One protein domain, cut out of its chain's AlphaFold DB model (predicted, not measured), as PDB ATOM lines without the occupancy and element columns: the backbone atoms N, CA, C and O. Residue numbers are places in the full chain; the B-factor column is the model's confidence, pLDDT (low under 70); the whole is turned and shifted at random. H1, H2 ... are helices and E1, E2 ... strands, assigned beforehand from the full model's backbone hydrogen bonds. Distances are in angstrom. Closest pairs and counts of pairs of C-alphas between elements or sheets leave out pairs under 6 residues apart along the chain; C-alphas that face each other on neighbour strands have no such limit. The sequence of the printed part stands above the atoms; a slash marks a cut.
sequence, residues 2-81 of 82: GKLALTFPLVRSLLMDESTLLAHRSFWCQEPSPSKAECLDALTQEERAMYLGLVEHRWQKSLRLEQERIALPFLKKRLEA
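AT A GLANCE: This is residues 2 to 81 of the 82 residues of the protein "DUF2220 domain-containing protein" of Thiosulfatimonas sediminis (UniProt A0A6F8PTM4). A small two-strand sheet, E1 and E2, and the helices H2 and H3 near E2 form a loose core of short elements and loops, with H1 at one far end and H4 set off at another. Residues 31 to 44 run from E1 to H3 around the outside of this core. The printed part has 80 residues, with four named helices and two named strands in the order H1, H2, E1, H3, E2, H4; the sheet is antiparallel, and the class is mostly helix, with 37 residues in named elements, under half. The whole is compact, with a radius of gyration of the C-alphas of 12.9 A and spans of 34 by 31 by 18 A.

HOW THE PARTS SIT: E1, residues 28 to 30, and E2, residues 63 to 65, are antiparallel neighbours at 135 degrees. N 29 and O 64 are 2.9 A apart, as are N 64 and O 29, both within hydrogen-bond range. The closest C-alphas of E2 and H3, residues 45 to 55, are those of Leu 63 and Leu 54, 6.3 A apart. For E2 and H2, residues 18 to 23, they are those of Leu 65 and Leu 21, at 6.8 A. H2 and H3 are close but not clearly touching, at a steep tilt of 64 degrees, the same way; their closest C-alphas, Glu 18 and Met 50, are 5.7 A apart. H1, residues 2 to 7, and H4, residues 72 to 79, touch no helix. In the four helices every O i to N i+4 pair is within hydrogen-bond range.

IN THESE COORDINATES: H3 is 15.4 A long, H4 10.4 A, H1 9.0 A, H2 8.5 A, E1 7.0 A and E2 6.8 A. H1 begins at C-alpha 2 (36.844, 23.872, 28.238), and H4 ends at C-alpha 79 (28.701, 9.269, 42.181).

THE WHOLE: The C-alphas farthest apart, Thr 7 and Ser 26, are 34.4 A apart. The printed part has no cut. The link from E1 to H3 is long; that from H2 to E1 is tight. Mean pLDDT of the printed part is 90.2, and Gly 2 is under 70.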
ATOM      1  N   GLY A   2      35.398  23.965  28.535       64.38
ATOM      2  CA  GLY A   2      36.844  23.872  28.238       64.38
ATOM      3  C   GLY A   2      37.745  24.773  29.096       64.38
ATOM      4  O   GLY A   2      38.707  24.288  29.681       64.38
ATOM      5  N   LYS A   3      37.372  26.047  29.292       74.31
ATOM      6  CA  LYS A   3      38.117  26.976  30.170       74.31
ATOM      7  C   LYS A   3      38.299  26.484  31.610       74.31
ATOM      8  O   LYS A   3      39.347  26.731  32.192       74.31
ATOM      9  N   LEU A   4      37.312  25.787  32.180       82.38
ATOM     10  CA  LEU A   4      37.400  25.292  33.556       82.38
ATOM     11  C   LEU A   4      38.430  24.161  33.668       82.38
ATOM     12  O   LEU A   4      39.243  24.174  34.585       82.38
ATOM     13  N   ALA A   5      38.428  23.228  32.714       84.12
ATOM     14  CA  ALA A   5      39.351  22.094  32.699       84.12
ATOM     15  C   ALA A   5      40.801  22.518  32.408       84.12
ATOM     16  O   ALA A   5      41.729  21.958  32.981       84.12
ATOM     17  N   LEU A   6      41.004  23.554  31.583       84.38
ATOM     18  CA  LEU A   6      42.338  24.127  31.364       84.38
ATOM     19  C   LEU A   6      42.949  24.707  32.646       84.38
ATOM     20  O   LEU A   6      44.163  24.664  32.821       84.38
ATOM     21  N   THR A   7      42.127  25.271  33.533       87.44
ATOM     22  CA  THR A   7      42.593  25.825  34.814       87.44
ATOM     23  C   THR A   7      42.649  24.766  35.917       87.44
ATOM     24  O   THR A   7      43.535  24.816  36.767       87.44
ATOM     25  N   PHE A   8      41.738  23.790  35.899       88.00
ATOM     26  CA  PHE A   8      41.629  22.732  36.902       88.00
ATOM     27  C   PHE A   8      41.596  21.353  36.224       88.00
ATOM     28  O   PHE A   8      40.514  20.811  35.987       88.00
ATOM     29  N   PRO A   9      42.766  20.744  35.950       82.38
ATOM     30  CA  PRO A   9      42.863  19.523  35.140       82.38
ATOM     31  C   PRO A   9      42.236  18.281  35.790       82.38
ATOM     32  O   PRO A   9      42.073  17.257  35.139       82.38
ATOM     33  N   LEU A  10      41.892  18.353  37.080       85.12
ATOM     34  CA  LEU A  10      41.242  17.265  37.815       85.12
ATOM     35  C   LEU A  10      39.708  17.338  37.784       85.12
ATOM     36  O   LEU A  10      39.050  16.435  38.298       85.12
ATOM     37  N   VAL A  11      39.126  18.397  37.214       86.62
ATOM     38  CA  VAL A  11      37.671  18.507  37.066       86.62
ATOM     39  C   VAL A  11      37.190  17.488  36.039       86.62
ATOM     40  O   VAL A  11      37.758  17.368  34.959       86.62
ATOM     41  N   ARG A  12      36.111  16.779  36.373       82.38
ATOM     42  CA  ARG A  12      35.441  15.824  35.484       82.38
ATOM     43  C   ARG A  12      33.977  16.198  35.334       82.38
ATOM     44  O   ARG A  12      33.365  16.676  36.294       82.38
ATOM     45  N   SER A  13      33.411  15.963  34.156       85.94
ATOM     46  CA  SER A  13      31.974  16.128  33.955       85.94
ATOM     47  C   SER A  13      31.242  14.925  34.540       85.94
ATOM     48  O   SER A  13      31.645  13.777  34.368       85.94
ATOM     49  N   LEU A  14      30.135  15.172  35.232       89.50
ATOM     50  CA  LEU A  14      29.227  14.104  35.638       89.50
ATOM     51  C   LEU A  14      28.233  13.843  34.507       89.50
ATOM     52  O   LEU A  14      27.832  14.769  33.807       89.50
ATOM     53  N   LEU A  15      27.806  12.584  34.357       92.75
ATOM     54  CA  LEU A  15      26.750  12.183  33.413       92.75
ATOM     55  C   LEU A  15      27.097  12.403  31.922       92.75
ATOM     56  O   LEU A  15      26.199  12.439  31.079       92.75
ATOM     57  N   MET A  16      28.386  12.530  31.587       91.31
ATOM     58  CA  MET A  16      28.896  12.744  30.225       91.31
ATOM     59  C   MET A  16      29.434  11.439  29.614       91.31
ATOM     60  O   MET A  16      30.595  11.329  29.232       91.31
ATOM     61  N   ASP A  17      28.581  10.422  29.539       92.38
ATOM     62  CA  ASP A  17      28.932   9.117  28.979       92.38
ATOM     63  C   ASP A  17      27.770   8.526  28.170       92.38
ATOM     64  O   ASP A  17      26.598   8.856  28.382       92.38
ATOM     65  N   GLU A  18      28.091   7.636  27.227       94.31
ATOM     66  CA  GLU A  18      27.101   7.039  26.324       94.31
ATOM     67  C   GLU A  18      26.027   6.240  27.076       94.31
ATOM     68  O   GLU A  18      24.851   6.297  26.716       94.31
ATOM     69  N   SER A  19      26.390   5.538  28.154       93.75
ATOM     70  CA  SER A  19      25.413   4.757  28.918       93.75
ATOM     71  C   SER A  19      24.367   5.661  29.575       93.75
ATOM     72  O   SER A  19      23.174   5.356  29.535       93.75
ATOM     73  N   THR A  20      24.785   6.817  30.099       94.62
ATOM     74  CA  THR A  20      23.874   7.828  30.646       94.62
ATOM     75  C   THR A  20      22.991   8.436  29.557       94.62
ATOM     76  O   THR A  20      21.783   8.575  29.770       94.62
ATOM     77  N   LEU A  21      23.561   8.739  28.385       95.94
ATOM     78  CA  LEU A  21      22.832   9.276  27.234       95.94
ATOM     79  C   LEU A  21      21.715   8.330  26.773       95.94
ATOM     80  O   LEU A  21      20.568   8.749  26.609       95.94
ATOM     81  N   LEU A  22      22.044   7.051  26.588       95.75
ATOM     82  CA  LEU A  22      21.118   6.026  26.107       95.75
ATOM     83  C   LEU A  22      20.055   5.651  27.145       95.75
ATOM     84  O   LEU A  22      18.919   5.366  26.764       95.75
ATOM     85  N   ALA A  23      20.390   5.685  28.437       96.06
ATOM     86  CA  ALA A  23      19.439   5.415  29.515       96.06
ATOM     87  C   ALA A  23      18.313   6.463  29.600       96.06
ATOM     88  O   ALA A  23      17.231   6.156  30.095       96.06
ATOM     89  N   HIS A  24      18.536   7.679  29.089       96.56
ATOM     90  CA  HIS A  24      17.613   8.812  29.214       96.56
ATOM     91  C   HIS A  24      17.097   9.318  27.863       96.56
ATOM     92  O   HIS A  24      16.918  10.519  27.664       96.56
ATOM     93  N   ARG A  25      16.801   8.396  26.936       96.56
ATOM     94  CA  ARG A  25      16.185   8.707  25.630       96.56
ATOM     95  C   ARG A  25      14.931   9.576  25.722       96.56
ATOM     96  O   ARG A  25      14.697  10.407  24.856       96.56
ATOM     97  N   SER A  26      14.146   9.421  26.787       96.88
ATOM     98  CA  SER A  26      12.954  10.239  27.045       96.88
ATOM     99  C   SER A  26      13.250  11.723  27.294       96.88
ATOM    100  O   SER A  26      12.329  12.533  27.252       96.88
ATOM    101  N   PHE A  27      14.503  12.081  27.586       97.06
ATOM    102  CA  PHE A  27      14.961  13.455  27.829       97.06
ATOM    103  C   PHE A  27      15.823  13.991  26.681       97.06
ATOM    104  O   PHE A  27      16.531  14.986  26.843       97.06
ATOM    105  N   TRP A  28      15.801  13.322  25.529       96.69
ATOM    106  CA  TRP A  28      16.439  13.835  24.328       96.69
ATOM    107  C   TRP A  28      15.609  14.972  23.747       96.69
ATOM    108  O   TRP A  28      14.398  14.851  23.557       96.69
ATOM    109  N   CYS A  29      16.280  16.064  23.416       95.50
ATOM    110  CA  CYS A  29      15.717  17.171  22.667       95.50
ATOM    111  C   CYS A  29      16.609  17.502  21.465       95.50
ATOM    112  O   CYS A  29      17.688  16.930  21.282       95.50
ATOM    113  N   GLN A  30      16.120  18.387  20.599       95.25
ATOM    114  CA  GLN A  30      16.909  18.922  19.496       95.25
ATOM    115  C   GLN A  30      17.446  20.299  19.879       95.25
ATOM    116  O   GLN A  30      16.675  21.194  20.214       95.25
ATOM    117  N   GLU A  31      18.759  20.473  19.788       91.69
ATOM    118  CA  GLU A  31      19.450  21.746  19.933       91.69
ATOM    119  C   GLU A  31      20.026  22.148  18.566       91.69
ATOM    120  O   GLU A  31      21.044  21.601  18.135       91.69
ATOM    121  N   PRO A  32      19.384  23.082  17.837       85.50
ATOM    122  CA  PRO A  32      19.820  23.473  16.494       85.50
ATOM    123  C   PRO A  32      21.241  24.049  16.454       85.50
ATOM    124  O   PRO A  32      21.926  23.925  15.441       85.50
ATOM    125  N   SER A  33      21.677  24.646  17.563       85.69
ATOM    126  CA  SER A  33      22.964  25.326  17.699       85.69
ATOM    127  C   SER A  33      23.713  24.794  18.925       85.69
ATOM    128  O   SER A  33      23.774  25.493  19.937       85.69
ATOM    129  N   PRO A  34      24.261  23.565  18.867       81.38
ATOM    130  CA  PRO A  34      24.942  22.974  20.009       81.38
ATOM    131  C   PRO A  34      26.210  23.755  20.347       81.38
ATOM    132  O   PRO A  34      26.968  24.176  19.462       81.38
ATOM    133  N   SER A  35      26.473  23.928  21.642       79.88
ATOM    134  CA  SER A  35      27.723  24.533  22.096       79.88
ATOM    135  C   SER A  35      28.907  23.641  21.722       79.88
ATOM    136  O   SER A  35      28.919  22.450  22.039       79.88
ATOM    137  N   LYS A  36      29.926  24.210  21.073       81.94
ATOM    138  CA  LYS A  36      31.148  23.471  20.736       81.94
ATOM    139  C   LYS A  36      32.040  23.332  21.965       81.94
ATOM    140  O   LYS A  36      32.229  24.293  22.713       81.94
ATOM    141  N   ALA A  37      32.626  22.154  22.147       81.00
ATOM    142  CA  ALA A  37      33.677  21.978  23.137       81.00
ATOM    143  C   ALA A  37      34.924  22.763  22.701       81.00
ATOM    144  O   ALA A  37      35.444  22.561  21.608       81.00
ATOM    145  N   GLU A  38      35.398  23.668  23.560       78.31
ATOM    146  CA  GLU A  38      36.571  24.512  23.282       78.31
ATOM    147  C   GLU A  38      37.902  23.751  23.429       78.31
ATOM    148  O   GLU A  38      38.894  24.133  22.817       78.31
ATOM    149  N   CYS A  39      37.943  22.685  24.240       80.31
ATOM    150  CA  CYS A  39      39.173  21.955  24.576       80.31
ATOM    151  C   CYS A  39      38.924  20.444  24.557       80.31
ATOM    152  O   CYS A  39      38.598  19.854  25.583       80.31
ATOM    153  N   LEU A  40      39.056  19.821  23.382       82.19
ATOM    154  CA  LEU A  40      38.841  18.378  23.217       82.19
ATOM    155  C   LEU A  40      39.938  17.527  23.861       82.19
ATOM    156  O   LEU A  40      39.648  16.427  24.317       82.19
ATOM    157  N   ASP A  41      41.169  18.037  23.924       83.81
ATOM    158  CA  ASP A  41      42.311  17.316  24.504       83.81
ATOM    159  C   ASP A  41      42.231  17.201  26.032       83.81
ATOM    160  O   ASP A  41      42.913  16.375  26.628       83.81
ATOM    161  N   ALA A  42      41.390  18.025  26.666       83.88
ATOM    162  CA  ALA A  42      41.147  17.991  28.104       83.88
ATOM    163  C   ALA A  42      40.004  17.037  28.502       83.88
ATOM    164  O   ALA A  42      39.772  16.845  29.691       83.88
ATOM    165  N   LEU A  43      39.278  16.472  27.530       86.12
ATOM    166  CA  LEU A  43      38.224  15.491  27.788       86.12
ATOM    167  C   LEU A  43      38.832  14.112  28.041       86.12
ATOM    168  O   LEU A  43      39.837  13.745  27.423       86.12
ATOM    169  N   THR A  44      38.181  13.305  28.878       87.69
ATOM    170  CA  THR A  44      38.516  11.876  28.947       87.69
ATOM    171  C   THR A  44      38.196  11.181  27.621       87.69
ATOM    172  O   THR A  44      37.492  11.714  26.754       87.69
ATOM    173  N   GLN A  45      38.705   9.961  27.439       89.25
ATOM    174  CA  GLN A  45      38.436   9.180  26.232       89.25
ATOM    175  C   GLN A  45      36.929   8.944  26.032       89.25
ATOM    176  O   GLN A  45      36.429   9.058  24.911       89.25
ATOM    177  N   GLU A  46      36.204   8.665  27.113       89.88
ATOM    178  CA  GLU A  46      34.759   8.430  27.123       89.88
ATOM    179  C   GLU A  46      33.981   9.708  26.795       89.88
ATOM    180  O   GLU A  46      33.104   9.689  25.928       89.88
ATOM    181  N   GLU A  47      34.339  10.829  27.429       90.62
ATOM    182  CA  GLU A  47      33.733  12.139  27.168       90.62
ATOM    183  C   GLU A  47      33.938  12.553  25.704       90.62
ATOM    184  O   GLU A  47      33.002  13.001  25.033       90.62
ATOM    185  N   ARG A  48      35.150  12.359  25.170       91.19
ATOM    186  CA  ARG A  48      35.475  12.669  23.774       91.19
ATOM    187  C   ARG A  48      34.695  11.786  22.803       91.19
ATOM    188  O   ARG A  48      34.180  12.299  21.812       91.19
ATOM    189  N   ALA A  49      34.586  10.485  23.072       92.44
ATOM    190  CA  ALA A  49      33.818   9.564  22.237       92.44
ATOM    191  C   ALA A  49      32.323   9.924  22.219       92.44
ATOM    192  O   ALA A  49      31.700   9.924  21.152       92.44
ATOM    193  N   MET A  50      31.769  10.285  23.380       92.94
ATOM    194  CA  MET A  50      30.389  10.752  23.516       92.94
ATOM    195  C   MET A  50      30.165  12.060  22.747       92.94
ATOM    196  O   MET A  50      29.252  12.134  21.922       92.94
ATOM    197  N   TYR A  51      31.039  13.053  22.933       92.06
ATOM    198  CA  TYR A  51      30.971  14.332  22.225       92.06
ATOM    199  C   TYR A  51      31.050  14.161  20.702       92.06
ATOM    200  O   TYR A  51      30.230  14.723  19.977       92.06
ATOM    201  N   LEU A  52      31.998  13.358  20.205       93.00
ATOM    202  CA  LEU A  52      32.120  13.092  18.770       93.00
ATOM    203  C   LEU A  52      30.855  12.427  18.220       93.00
ATOM    204  O   LEU A  52      30.362  12.853  17.182       93.00
ATOM    205  N   GLY A  53      30.261  11.476  18.946       94.38
ATOM    206  CA  GLY A  53      28.992  10.865  18.543       94.38
ATOM    207  C   GLY A  53      27.835  11.868  18.429       94.38
ATOM    208  O   GLY A  53      26.991  11.721  17.543       94.38
ATOM    209  N   LEU A  54      27.798  12.911  19.271       93.38
ATOM    210  CA  LEU A  54      26.792  13.979  19.176       93.38
ATOM    211  C   LEU A  54      27.006  14.837  17.924       93.38
ATOM    212  O   LEU A  54      26.053  15.105  17.185       93.38
ATOM    213  N   VAL A  55      28.258  15.238  17.675       92.38
ATOM    214  CA  VAL A  55      28.648  16.057  16.515       92.38
ATOM    215  C   VAL A  55      28.423  15.307  15.201       92.38
ATOM    216  O   VAL A  55      27.941  15.892  14.237       92.38
ATOM    217  N   GLU A  56      28.709  14.007  15.176       94.12
ATOM    218  CA  GLU A  56      28.484  13.110  14.034       94.12
ATOM    219  C   GLU A  56      27.011  12.703  13.868       94.12
ATOM    220  O   GLU A  56      26.673  11.984  12.931       94.12
ATOM    221  N   HIS A  57      26.124  13.144  14.768       93.44
ATOM    222  CA  HIS A  57      24.701  12.797  14.776       93.44
ATOM    223  C   HIS A  57      24.430  11.285  14.823       93.44
ATOM    224  O   HIS A  57      23.453  10.802  14.249       93.44
ATOM    225  N   ARG A  58      25.264  10.534  15.552       95.94
ATOM    226  CA  ARG A  58      25.210   9.065  15.635       95.94
ATOM    227  C   ARG A  58      23.872   8.530  16.149       95.94
ATOM    228  O   ARG A  58      23.426   7.477  15.704       95.94
ATOM    229  N   TRP A  59      23.250   9.231  17.096       95.81
ATOM    230  CA  TRP A  59      22.001   8.789  17.729       95.81
ATOM    231  C   TRP A  59      20.768   9.546  17.224       95.81
ATOM    232  O   TRP A  59      19.713   8.945  17.042       95.81
ATOM    233  N   GLN A  60      20.889  10.856  16.998       95.31
ATOM    234  CA  GLN A  60      19.862  11.711  16.401       95.31
ATOM    235  C   GLN A  60      20.517  13.008  15.908       95.31
ATOM    236  O   GLN A  60      21.508  13.474  16.479       95.31
ATOM    237  N   LYS A  61      19.944  13.627  14.872       94.69
ATOM    238  CA  LYS A  61      20.366  14.954  14.415       94.69
ATOM    239  C   LYS A  61      20.169  15.992  15.522       94.69
ATOM    240  O   LYS A  61      19.095  16.049  16.122       94.69
ATOM    241  N   SER A  62      21.195  16.816  15.749       93.69
ATOM    242  CA  SER A  62      21.163  17.923  16.717       93.69
ATOM    243  C   SER A  62      20.755  17.487  18.132       93.69
ATOM    244  O   SER A  62      20.025  18.199  18.807       93.69
ATOM    245  N   LEU A  63      21.165  16.295  18.574       95.06
ATOM    246  CA  LEU A  63      20.761  15.754  19.871       95.06
ATOM    247  C   LEU A  63      21.363  16.548  21.039       95.06
ATOM    248  O   LEU A  63      22.581  16.699  21.121       95.06
ATOM    249  N   ARG A  64      20.512  16.946  21.989       95.38
ATOM    250  CA  ARG A  64      20.885  17.400  23.335       95.38
ATOM    251  C   ARG A  64      20.180  16.528  24.369       95.38
ATOM    252  O   ARG A  64      19.030  16.137  24.187       95.38
ATOM    253  N   LEU A  65      20.874  16.226  25.459       95.44
ATOM    254  CA  LEU A  65      20.284  15.593  26.634       95.44
ATOM    255  C   LEU A  65      19.934  16.670  27.664       95.44
ATOM    256  O   LEU A  65      20.812  17.427  28.077       95.44
ATOM    257  N   GLU A  66      18.682  16.706  28.112       95.31
ATOM    258  CA  GLU A  66      18.250  17.559  29.228       95.31
ATOM    259  C   GLU A  66      18.644  16.909  30.557       95.31
ATOM    260  O   GLU A  66      17.838  16.265  31.234       95.31
ATOM    261  N   GLN A  67      19.925  17.025  30.913       92.56
ATOM    262  CA  GLN A  67      20.472  16.439  32.137       92.56
ATOM    263  C   GLN A  67      19.769  16.950  33.403       92.56
ATOM    264  O   GLN A  67      19.664  16.211  34.378       92.56
ATOM    265  N   GLU A  68      19.213  18.161  33.373       93.94
ATOM    266  CA  GLU A  68      18.397  18.753  34.436       93.94
ATOM    267  C   GLU A  68      17.137  17.935  34.780       93.94
ATOM    268  O   GLU A  68      16.569  18.100  35.859       93.94
ATOM    269  N   ARG A  69      16.710  17.025  33.892       95.19
ATOM    270  CA  ARG A  69      15.559  16.128  34.095       95.19
ATOM    271  C   ARG A  69      15.950  14.754  34.631       95.19
ATOM    272  O   ARG A  69      15.071  13.962  34.972       95.19
ATOM    273  N   ILE A  70      17.247  14.454  34.716       94.81
ATOM    274  CA  ILE A  70      17.738  13.192  35.272       94.81
ATOM    275  C   ILE A  70      17.504  13.194  36.782       94.81
ATOM    276  O   ILE A  70      17.927  14.094  37.505       94.81
ATOM    277  N   ALA A  71      16.821  12.159  37.272       94.56
ATOM    278  CA  ALA A  71      16.466  12.066  38.677       94.56
ATOM    279  C   ALA A  71      17.717  11.930  39.565       94.56
ATOM    280  O   ALA A  71      18.622  11.143  39.275       94.56
ATOM    281  N   LEU A  72      17.726  12.629  40.706       93.62
ATOM    282  CA  LEU A  72      18.827  12.593  41.678       93.62
ATOM    283  C   LEU A  72      19.280  11.178  42.094       93.62
ATOM    284  O   LEU A  72      20.487  10.987  42.245       93.62
ATOM    285  N   PRO A  73      18.402  10.162  42.242       95.50
ATOM    286  CA  PRO A  73      18.850   8.799  42.531       95.50
ATOM    287  C   PRO A  73      19.802   8.218  41.475       95.50
ATOM    288  O   PRO A  73      20.728   7.491  41.829       95.50
ATOM    289  N   PHE A  74      19.621   8.557  40.192       94.69
ATOM    290  CA  PHE A  74      20.534   8.124  39.130       94.69
ATOM    291  C   PHE A  74      21.910   8.775  39.295       94.69
ATOM    292  O   PHE A  74      22.933   8.093  39.236       94.69
ATOM    293  N   LEU A  75      21.930  10.085  39.563       92.62
ATOM    294  CA  LEU A  75      23.162  10.819  39.837       92.62
ATOM    295  C   LEU A  75      23.898  10.239  41.052       92.62
ATOM    296  O   LEU A  75      25.100  10.003  40.974       92.62
ATOM    297  N   LYS A  76      23.180   9.954  42.144       94.50
ATOM    298  CA  LYS A  76      23.758   9.364  43.357       94.50
ATOM    299  C   LYS A  76      24.432   8.022  43.064       94.50
ATOM    300  O   LYS A  76      25.584   7.834  43.435       94.50
ATOM    301  N   LYS A  77      23.759   7.140  42.318       93.31
ATOM    302  CA  LYS A  77      24.331   5.852  41.905       93.31
ATOM    303  C   LYS A  77      25.611   6.025  41.084       93.31
ATOM    304  O   LYS A  77      26.540   5.238  41.227       93.31
ATOM    305  N   ARG A  78      25.667   7.034  40.208       91.06
ATOM    306  CA  ARG A  78      26.870   7.308  39.414       91.06
ATOM    307  C   ARG A  78      28.009   7.852  40.277       91.06
ATOM    308  O   ARG A  78      29.141   7.448  40.059       91.06
ATOM    309  N   LEU A  79      27.712   8.723  41.242       90.75
ATOM    310  CA  LEU A  79      28.701   9.269  42.181       90.75
ATOM    311  C   LEU A  79      29.330   8.186  43.062       90.75
ATOM    312  O   LEU A  79      30.527   8.230  43.307       90.75
ATOM    313  N   GLU A  80      28.542   7.207  43.506       92.62
ATOM    314  CA  GLU A  80      29.028   6.056  44.283       92.62
ATOM    315  C   GLU A  80      29.931   5.109  43.469       92.62
ATOM    316  O   GLU A  80      30.590   4.251  44.047       92.62
ATOM    317  N   ALA A  81      29.950   5.249  42.140       83.81
ATOM    318  CA  ALA A  81      30.727   4.421  41.219       83.81
ATOM    319  C   ALA A  81      31.975   5.125  40.646       83.81
ATOM    320  O   ALA A  81      32.598   4.579  39.734       83.81
TER     321      ALA A  81